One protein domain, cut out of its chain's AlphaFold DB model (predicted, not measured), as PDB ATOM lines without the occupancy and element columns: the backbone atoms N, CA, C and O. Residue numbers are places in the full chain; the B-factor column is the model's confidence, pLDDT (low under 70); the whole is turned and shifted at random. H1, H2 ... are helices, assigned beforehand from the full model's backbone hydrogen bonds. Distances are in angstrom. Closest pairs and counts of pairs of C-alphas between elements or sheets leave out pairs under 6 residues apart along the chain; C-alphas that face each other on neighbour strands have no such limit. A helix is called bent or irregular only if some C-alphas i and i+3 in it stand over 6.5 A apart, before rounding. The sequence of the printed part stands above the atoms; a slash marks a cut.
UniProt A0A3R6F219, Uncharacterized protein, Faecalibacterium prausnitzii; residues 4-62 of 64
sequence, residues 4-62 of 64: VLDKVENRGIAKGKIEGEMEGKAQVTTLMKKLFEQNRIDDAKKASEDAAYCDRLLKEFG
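This is residues 4 to 62 of the 64 residues of an uncharacterized protein of Faecalibacterium prausnitzii (UniProt A0A3R6F219). One long helix, H1, runs out as a bare arm from a small compact head; in the head the far end of H1 turns back into the short helix H2 beside it, and the short helix H3 then runs steeply to both. Residues 4 to 26, which belong to H1, stick out free of everything else, and this arm makes the length of the whole. The printed part has 59 residues with three named helices in the order H1, H2, H3 and no named strand, and its class is all helix. It is only just extended, close to loose, with a radius of gyration of the C-alphas of 15.7 A, and it spans 53 by 18 by 16 A.

Start with the longest helix, H1, residues 4 to 37. Find C-alpha 4 at (28.455, -7.293, -70.177); from there the helix runs to C-alpha 37 at (36.280, -32.118, -27.342), 50.1 A from first to last C-alpha, and you can watch z climb along its 34 residues. After it look for H2, residues 41 to 49, nine residues measuring 12.9 A from first to last C-alpha; here y rises from -24.305 at C-alpha 41 to -13.048 at C-alpha 49. Then look for H3, residues 51 to 60, ten residues measuring 14.0 A, which ends at C-alpha 60 at (45.221, -21.253, -32.070). No helix is bent and no helix is irregular.

Begin on H1 and go to residues 32 to 36, the part of it that alone touches H2. The closest C-alphas of the two helices are those of Leu 35 and Ala 44, 6.4 A apart. Their lines stand at a shallow tilt of 22 degrees and they run opposite ways; H1 and H2 form a helical hairpin. Now look at residues 27 to 31 of H1, the part that alone touches H3. H1 and H3 only just touch, with 3 pairs of C-alphas within 8 A; the closest C-alphas are those of Leu 31 and Leu 58, 6.5 A apart. Their lines stand at a steep tilt of 69 degrees, only just short of about perpendicular, and they run the same way. Move on to H2 and H3, which touch only at the corner by their link, where the closest C-alphas, those of Ala 47 and Cys 54, are 4.3 A apart. Their lines stand at a steep tilt of 49 degrees and they run opposite ways. The centres of H2 and H3 are 10.4 A apart, while the centre of H1 is 21.6 A from that of H2 and 17.3 A from that of H3. Along the backbone, every O i to N i+4 pair is within hydrogen-bond range in H1, H2 and H3.

Look from Val 4 to Asn 39 for the two C-alphas farthest apart, at 52.8 A; the first and last printed C-alphas, those of Val 4 and Gly 62, are 40.6 A apart. The outline of the whole is a rod. Leave out residues 4 to 26, which stand free, and you find a body of 36 residues that spans 22 by 19 by 14 A, with a radius of gyration of 8.4 A. The printed residues run from 4 to 62 without a gap. The link from H1 to H2, with 3 residues between them, is tight, and so is the link from H2 to H3, with 1 residue. In the B-factor column the mean pLDDT of the printed part is 93.9, and no printed residue is under 70; the mean is 92 in H1, 97 in H2 and 96 in H3.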
ATOM      1  N   VAL A   4      27.806  -5.979 -70.265       83.38
ATOM      2  CA  VAL A   4      28.455  -7.293 -70.177       83.38
ATOM      3  C   VAL A   4      29.495  -7.323 -69.057       83.38
ATOM      4  O   VAL A   4      29.591  -8.333 -68.362       83.38
ATOM      5  N   LEU A   5      30.240  -6.231 -68.858       85.19
ATOM      6  CA  LEU A   5      31.240  -6.135 -67.794       85.19
ATOM      7  C   LEU A   5      30.551  -6.116 -66.424       85.19
ATOM      8  O   LEU A   5      30.910  -6.919 -65.566       85.19
ATOM      9  N   ASP A   6      29.476  -5.335 -66.282       85.38
ATOM     10  CA  ASP A   6      28.680  -5.279 -65.048       85.38
ATOM     11  C   ASP A   6      28.084  -6.649 -64.686       85.38
ATOM     12  O   ASP A   6      28.095  -7.070 -63.529       85.38
ATOM     13  N   LYS A   7      27.585  -7.411 -65.669       85.81
ATOM     14  CA  LYS A   7      27.053  -8.764 -65.423       85.81
ATOM     15  C   LYS A   7      28.129  -9.750 -64.978       85.81
ATOM     16  O   LYS A   7      27.843 -10.629 -64.165       85.81
ATOM     17  N   VAL A   8      29.337  -9.658 -65.531       88.62
ATOM     18  CA  VAL A   8      30.450 -10.539 -65.151       88.62
ATOM     19  C   VAL A   8      30.929 -10.210 -63.739       88.62
ATOM     20  O   VAL A   8      31.066 -11.128 -62.930       88.62
ATOM     21  N   GLU A   9      31.091  -8.926 -63.420       88.19
ATOM     22  CA  GLU A   9      31.489  -8.465 -62.088       88.19
ATOM     23  C   GLU A   9      30.480  -8.898 -61.016       88.19
ATOM     24  O   GLU A   9      30.847  -9.566 -60.047       88.19
ATOM     25  N   ASN A  10      29.186  -8.650 -61.243       89.25
ATOM     26  CA  ASN A  10      28.130  -9.034 -60.304       89.25
ATOM     27  C   ASN A  10      28.075 -10.550 -60.052       89.25
ATOM     28  O   ASN A  10      27.861 -10.994 -58.922       89.25
ATOM     29  N   ARG A  11      28.303 -11.373 -61.087       89.00
ATOM     30  CA  ARG A  11      28.385 -12.836 -60.929       89.00
ATOM     31  C   ARG A  11      29.610 -13.255 -60.122       89.00
ATOM     32  O   ARG A  11      29.511 -14.211 -59.357       89.00
ATOM     33  N   GLY A  12      30.738 -12.569 -60.297       90.12
ATOM     34  CA  GLY A  12      31.953 -12.792 -59.516       90.12
ATOM     35  C   GLY A  12      31.732 -12.511 -58.031       90.12
ATOM     36  O   GLY A  12      31.975 -13.386 -57.204       90.12
ATOM     37  N   ILE A  13      31.172 -11.343 -57.703       91.19
ATOM     38  CA  ILE A  13      30.857 -10.947 -56.321       91.19
ATOM     39  C   ILE A  13      29.881 -11.939 -55.675       91.19
ATOM     40  O   ILE A  13      30.104 -12.389 -54.551       91.19
ATOM     41  N   ALA A  14      28.819 -12.325 -56.392       91.75
ATOM     42  CA  ALA A  14      27.831 -13.270 -55.879       91.75
ATOM     43  C   ALA A  14      28.444 -14.645 -55.567       91.75
ATOM     44  O   ALA A  14      28.164 -15.212 -54.512       91.75
ATOM     45  N   LYS A  15      29.304 -15.163 -56.454       89.50
ATOM     46  CA  LYS A  15      30.019 -16.425 -56.217       89.50
ATOM     47  C   LYS A  15      30.970 -16.326 -55.030       89.50
ATOM     48  O   LYS A  15      30.891 -17.172 -54.147       89.50
ATOM     49  N   GLY A  16      31.787 -15.275 -54.969       91.12
ATOM     50  CA  GLY A  16      32.733 -15.075 -53.870       91.12
ATOM     51  C   GLY A  16      32.042 -14.972 -52.509       91.12
ATOM     52  O   GLY A  16      32.524 -15.528 -51.529       91.12
ATOM     53  N   LYS A  17      30.862 -14.341 -52.447       91.25
ATOM     54  CA  LYS A  17      30.059 -14.293 -51.217       91.25
ATOM     55  C   LYS A  17      29.596 -15.686 -50.775       91.25
ATOM     56  O   LYS A  17      29.685 -16.001 -49.593       91.25
ATOM     57  N   ILE A  18      29.103 -16.503 -51.709       91.75
ATOM     58  CA  ILE A  18      28.637 -17.867 -51.419       91.75
ATOM     59  C   ILE A  18      29.805 -18.742 -50.950       91.75
ATOM     60  O   ILE A  18      29.675 -19.459 -49.962       91.75
ATOM     61  N   GLU A  19      30.947 -18.666 -51.635       89.69
ATOM     62  CA  GLU A  19      32.156 -19.412 -51.269       89.69
ATOM     63  C   GLU A  19      32.664 -19.009 -49.880       89.69
ATOM     64  O   GLU A  19      32.848 -19.883 -49.033       89.69
ATOM     65  N   GLY A  20      32.766 -17.707 -49.597       90.56
ATOM     66  CA  GLY A  20      33.187 -17.211 -48.284       90.56
ATOM     67  C   GLY A  20      32.229 -17.583 -47.147       90.56
ATOM     68  O   GLY A  20      32.670 -17.900 -46.044       90.56
ATOM     69  N   GLU A  21      30.915 -17.607 -47.396       91.31
ATOM     70  CA  GLU A  21      29.933 -18.050 -46.397       91.31
ATOM     71  C   GLU A  21      30.072 -19.548 -46.083       91.31
ATOM     72  O   GLU A  21      30.025 -19.951 -44.916       91.31
ATOM     73  N   MET A  22      30.279 -20.382 -47.109       90.75
ATOM     74  CA  MET A  22      30.508 -21.817 -46.923       90.75
ATOM     75  C   MET A  22      31.802 -22.089 -46.153       90.75
ATOM     76  O   MET A  22      31.799 -22.909 -45.232       90.75
ATOM     77  N   GLU A  23      32.882 -21.389 -46.501       91.38
ATOM     78  CA  GLU A  23      34.179 -21.517 -45.842       91.38
ATOM     79  C   GLU A  23      34.093 -21.086 -44.372       91.38
ATOM     80  O   GLU A  23      34.405 -21.878 -43.480       91.38
ATOM     81  N   GLY A  24      33.529 -19.907 -44.091       91.88
ATOM     82  CA  GLY A  24      33.341 -19.424 -42.721       91.88
ATOM     83  C   GLY A  24      32.491 -20.370 -41.862       91.88
ATOM     84  O   GLY A  24      32.824 -20.647 -40.707       91.88
ATOM     85  N   LYS A  25      31.429 -20.960 -42.428       93.38
ATOM     86  CA  LYS A  25      30.618 -21.964 -41.718       93.38
ATOM     87  C   LYS A  25      31.418 -23.230 -41.394       93.38
ATOM     88  O   LYS A  25      31.263 -23.782 -40.299       93.38
ATOM     89  N   ALA A  26      32.261 -23.700 -42.314       94.62
ATOM     90  CA  ALA A  26      33.116 -24.865 -42.089       94.62
ATOM     91  C   ALA A  26      34.159 -24.606 -40.988       94.62
ATOM     92  O   ALA A  26      34.361 -25.463 -40.118       94.62
ATOM     93  N   GLN A  27      34.751 -23.410 -40.969       94.88
ATOM     94  CA  GLN A  27      35.696 -22.985 -39.936       94.88
ATOM     95  C   GLN A  27      35.050 -22.975 -38.546       94.88
ATOM     96  O   GLN A  27      35.533 -23.649 -37.633       94.88
ATOM     97  N   VAL A  28      33.903 -22.301 -38.394       93.69
ATOM     98  CA  VAL A  28      33.189 -22.217 -37.107       93.69
ATOM     99  C   VAL A  28      32.719 -23.595 -36.634       93.69
ATOM    100  O   VAL A  28      32.839 -23.918 -35.454       93.69
ATOM    101  N   THR A  29      32.247 -24.454 -37.542       96.19
ATOM    102  CA  THR A  29      31.844 -25.829 -37.191       96.19
ATOM    103  C   THR A  29      33.027 -26.633 -36.646       96.19
ATOM    104  O   THR A  29      32.901 -27.340 -35.644       96.19
ATOM    105  N   THR A  30      34.194 -26.494 -37.279       97.12
ATOM    106  CA  THR A  30      35.430 -27.164 -36.853       97.12
ATOM    107  C   THR A  30      35.904 -26.639 -35.502       97.12
ATOM    108  O   THR A  30      36.267 -27.431 -34.629       97.12
ATOM    109  N   LEU A  31      35.844 -25.321 -35.298       97.00
ATOM    110  CA  LEU A  31      36.192 -24.684 -34.034       97.00
ATOM    111  C   LEU A  31      35.310 -25.196 -32.889       97.00
ATOM    112  O   LEU A  31      35.831 -25.639 -31.867       97.00
ATOM    113  N   MET A  32      33.987 -25.212 -33.078       96.50
ATOM    114  CA  MET A  32      33.050 -25.680 -32.052       96.50
ATOM    115  C   MET A  32      33.299 -27.140 -31.680       96.50
ATOM    116  O   MET A  32      33.321 -27.478 -30.498       96.50
ATOM    117  N   LYS A  33      33.575 -28.001 -32.668       97.31
ATOM    118  CA  LYS A  33      33.935 -29.399 -32.412       97.31
ATOM    119  C   LYS A  33      35.170 -29.511 -31.508       97.31
ATOM    120  O   LYS A  33      35.101 -30.199 -30.492       97.31
ATOM    121  N   LYS A  34      36.261 -28.800 -31.827       96.94
ATOM    122  CA  LYS A  34      37.497 -28.827 -31.020       96.94
ATOM    123  C   LYS A  34      37.285 -28.285 -29.604       96.94
ATOM    124  O   LYS A  34      37.810 -28.851 -28.647       96.94
ATOM    125  N   LEU A  35      36.501 -27.218 -29.454       97.50
ATOM    126  CA  LEU A  35      36.180 -26.649 -28.144       97.50
ATOM    127  C   LEU A  35      35.372 -27.626 -27.282       97.50
ATOM    128  O   LEU A  35      35.683 -27.793 -26.102       97.50
ATOM    129  N   PHE A  36      34.387 -28.319 -27.861       97.00
ATOM    130  CA  PHE A  36      33.613 -29.333 -27.140       97.00
ATOM    131  C   PHE A  36      34.453 -30.554 -26.755       97.00
ATOM    132  O   PHE A  36      34.335 -31.028 -25.625       97.00
ATOM    133  N   GLU A  37      35.341 -31.023 -27.636       97.12
ATOM    134  CA  GLU A  37      36.280 -32.118 -27.342       97.12
ATOM    135  C   GLU A  37      37.214 -31.788 -26.166       97.12
ATOM    136  O   GLU A  37      37.554 -32.670 -25.380       97.12
ATOM    137  N   GLN A  38      37.589 -30.515 -26.007       97.31
ATOM    138  CA  GLN A  38      38.428 -30.029 -24.903       97.31
ATOM    139  C   GLN A  38      37.631 -29.538 -23.685       97.31
ATOM    140  O   GLN A  38      38.225 -29.032 -22.737       97.31
ATOM    141  N   ASN A  39      36.300 -29.663 -23.695       97.12
ATOM    142  CA  ASN A  39      35.411 -29.142 -22.651       97.12
ATOM    143  C   ASN A  39      35.529 -27.615 -22.415       97.12
ATOM    144  O   ASN A  39      35.202 -27.106 -21.346       97.12
ATOM    145  N   ARG A  40      35.971 -26.853 -23.420       97.81
ATOM    146  CA  ARG A  40      36.177 -25.394 -23.357       97.81
ATOM    147  C   ARG A  40      34.878 -24.630 -23.653       97.81
ATOM    148  O   ARG A  40      34.785 -23.869 -24.613       97.81
ATOM    149  N   ILE A  41      33.842 -24.856 -22.843       96.62
ATOM    150  CA  ILE A  41      32.489 -24.305 -23.073       96.62
ATOM    151  C   ILE A  41      32.448 -22.775 -22.948       96.62
ATOM    152  O   ILE A  41      31.754 -22.118 -23.724       96.62
ATOM    153  N   ASP A  42      33.199 -22.196 -22.011       97.56
ATOM    154  CA  ASP A  42      33.266 -20.736 -21.857       97.56
ATOM    155  C   ASP A  42      33.951 -20.066 -23.052       97.56
ATOM    156  O   ASP A  42      33.524 -18.997 -23.489       97.56
ATOM    157  N   ASP A  43      34.938 -20.732 -23.652       97.50
ATOM    158  CA  ASP A  43      35.556 -20.257 -24.887       97.50
ATOM    159  C   ASP A  43      34.585 -20.309 -26.061       97.50
ATOM    160  O   ASP A  43      34.561 -19.375 -26.856       97.50
ATOM    161  N   ALA A  44      33.742 -21.344 -26.149       96.81
ATOM    162  CA  ALA A  44      32.702 -21.425 -27.173       96.81
ATOM    163  C   ALA A  44      31.672 -20.295 -27.032       96.81
ATOM    164  O   ALA A  44      31.316 -19.660 -28.027       96.81
ATOM    165  N   LYS A  45      31.242 -19.987 -25.800       96.94
ATOM    166  CA  LYS A  45      30.360 -18.840 -25.530       96.94
ATOM    167  C   LYS A  45      31.023 -17.532 -25.937       96.94
ATOM    168  O   LYS A  45      30.460 -16.777 -26.723       96.94
ATOM    169  N   LYS A  46      32.250 -17.297 -25.473       97.38
ATOM    170  CA  LYS A  46      32.970 -16.062 -25.773       97.38
ATOM    171  C   LYS A  46      33.242 -15.905 -27.268       97.38
ATOM    172  O   LYS A  46      33.061 -14.818 -27.795       97.38
ATOM    173  N   ALA A  47      33.602 -16.977 -27.969       96.44
ATOM    174  CA  ALA A  47      33.798 -16.959 -29.419       96.44
ATOM    175  C   ALA A  47      32.509 -16.645 -30.193       96.44
ATOM    176  O   ALA A  47      32.577 -16.101 -31.290       96.44
ATOM    177  N   SER A  48      31.339 -16.973 -29.632       95.00
ATOM    178  CA  SER A  48      30.045 -16.636 -30.238       95.00
ATOM    179  C   SER A  48      29.652 -15.162 -30.085       95.00
ATOM    180  O   SER A  48      28.821 -14.675 -30.848       95.00
ATOM    181  N   GLU A  49      30.259 -14.447 -29.135       96.38
ATOM    182  CA  GLU A  49      29.948 -13.048 -28.806       96.38
ATOM    183  C   GLU A  49      31.068 -12.077 -29.225       96.38
ATOM    184  O   GLU A  49      30.810 -10.903 -29.488       96.38
ATOM    185  N   ASP A  50      32.311 -12.559 -29.311       97.25
ATOM    186  CA  ASP A  50      33.509 -11.782 -29.622       97.25
ATOM    187  C   ASP A  50      34.217 -12.359 -30.857       97.25
ATOM    188  O   ASP A  50      34.901 -13.386 -30.803       97.25
ATOM    189  N   ALA A  51      34.078 -11.653 -31.981       94.38
ATOM    190  CA  ALA A  51      34.695 -12.028 -33.249       94.38
ATOM    191  C   ALA A  51      36.232 -12.049 -33.178       94.38
ATOM    192  O   ALA A  51      36.857 -12.961 -33.714       94.38
ATOM    193  N   ALA A  52      36.855 -11.106 -32.464       96.69
ATOM    194  CA  ALA A  52      38.310 -11.072 -32.331       96.69
ATOM    195  C   ALA A  52      38.819 -12.243 -31.478       96.69
ATOM    196  O   ALA A  52      39.928 -12.741 -31.694       96.69
ATOM    197  N   TYR A  53      38.020 -12.690 -30.508       97.38
ATOM    198  CA  TYR A  53      38.295 -13.907 -29.754       97.38
ATOM    199  C   TYR A  53      38.134 -15.163 -30.614       97.38
ATOM    200  O   TYR A  53      39.008 -16.030 -30.578       97.38
ATOM    201  N   CYS A  54      37.073 -15.231 -31.423       96.00
ATOM    202  CA  CYS A  54      36.857 -16.306 -32.391       96.00
ATOM    203  C   CYS A  54      38.051 -16.439 -33.350       96.00
ATOM    204  O   CYS A  54      38.643 -17.512 -33.436       96.00
ATOM    205  N   ASP A  55      38.498 -15.335 -33.957       95.94
ATOM    206  CA  ASP A  55      39.669 -15.300 -34.843       95.94
ATOM    207  C   ASP A  55      40.947 -15.772 -34.144       95.94
ATOM    208  O   ASP A  55      41.804 -16.435 -34.736       95.94
ATOM    209  N   ARG A  56      41.101 -15.423 -32.863       97.00
ATOM    210  CA  ARG A  56      42.256 -15.843 -32.068       97.00
ATOM    211  C   ARG A  56      42.246 -17.356 -31.843       97.00
ATOM    212  O   ARG A  56      43.295 -17.979 -31.987       97.00
ATOM    213  N   LEU A  57      41.081 -17.942 -31.562       97.19
ATOM    214  CA  LEU A  57      40.925 -19.391 -31.422       97.19
ATOM    215  C   LEU A  57      41.071 -20.127 -32.756       97.19
ATOM    216  O   LEU A  57      41.710 -21.175 -32.793       97.19
ATOM    217  N   LEU A  58      40.535 -19.590 -33.857       96.12
ATOM    218  CA  LEU A  58      40.735 -20.158 -35.195       96.12
ATOM    219  C   LEU A  58      42.235 -20.309 -35.490       96.12
ATOM    220  O   LEU A  58      42.688 -21.400 -35.834       96.12
ATOM    221  N   LYS A  59      43.027 -19.264 -35.211       96.38
ATOM    222  CA  LYS A  59      44.496 -19.306 -35.321       96.38
ATOM    223  C   LYS A  59      45.142 -20.294 -34.352       96.38
ATOM    224  O   LYS A  59      46.021 -21.046 -34.765       96.38
ATOM    225  N   GLU A  60      44.717 -20.315 -33.088       96.25
ATOM    226  CA  GLU A  60      45.221 -21.253 -32.070       96.25
ATOM    227  C   GLU A  60      45.050 -22.715 -32.511       96.25
ATOM    228  O   GLU A  60      45.952 -23.536 -32.353       96.25
ATOM    229  N   PHE A  61      43.907 -23.033 -33.118       95.19
ATOM    230  CA  PHE A  61      43.582 -24.372 -33.590       95.19
ATOM    231  C   PHE A  61      44.061 -24.683 -35.013       95.19
ATOM    232  O   PHE A  61      43.814 -25.805 -35.481       95.19
ATOM    233  N   GLY A  62      44.725 -23.731 -35.680       95.25
ATOM    234  CA  GLY A  62      45.205 -23.853 -37.058       95.25
ATOM    235  C   GLY A  62      44.083 -24.026 -38.085       95.25
ATOM    236  O   GLY A  62      44.240 -24.793 -39.032       95.25
TER     237      GLY A  62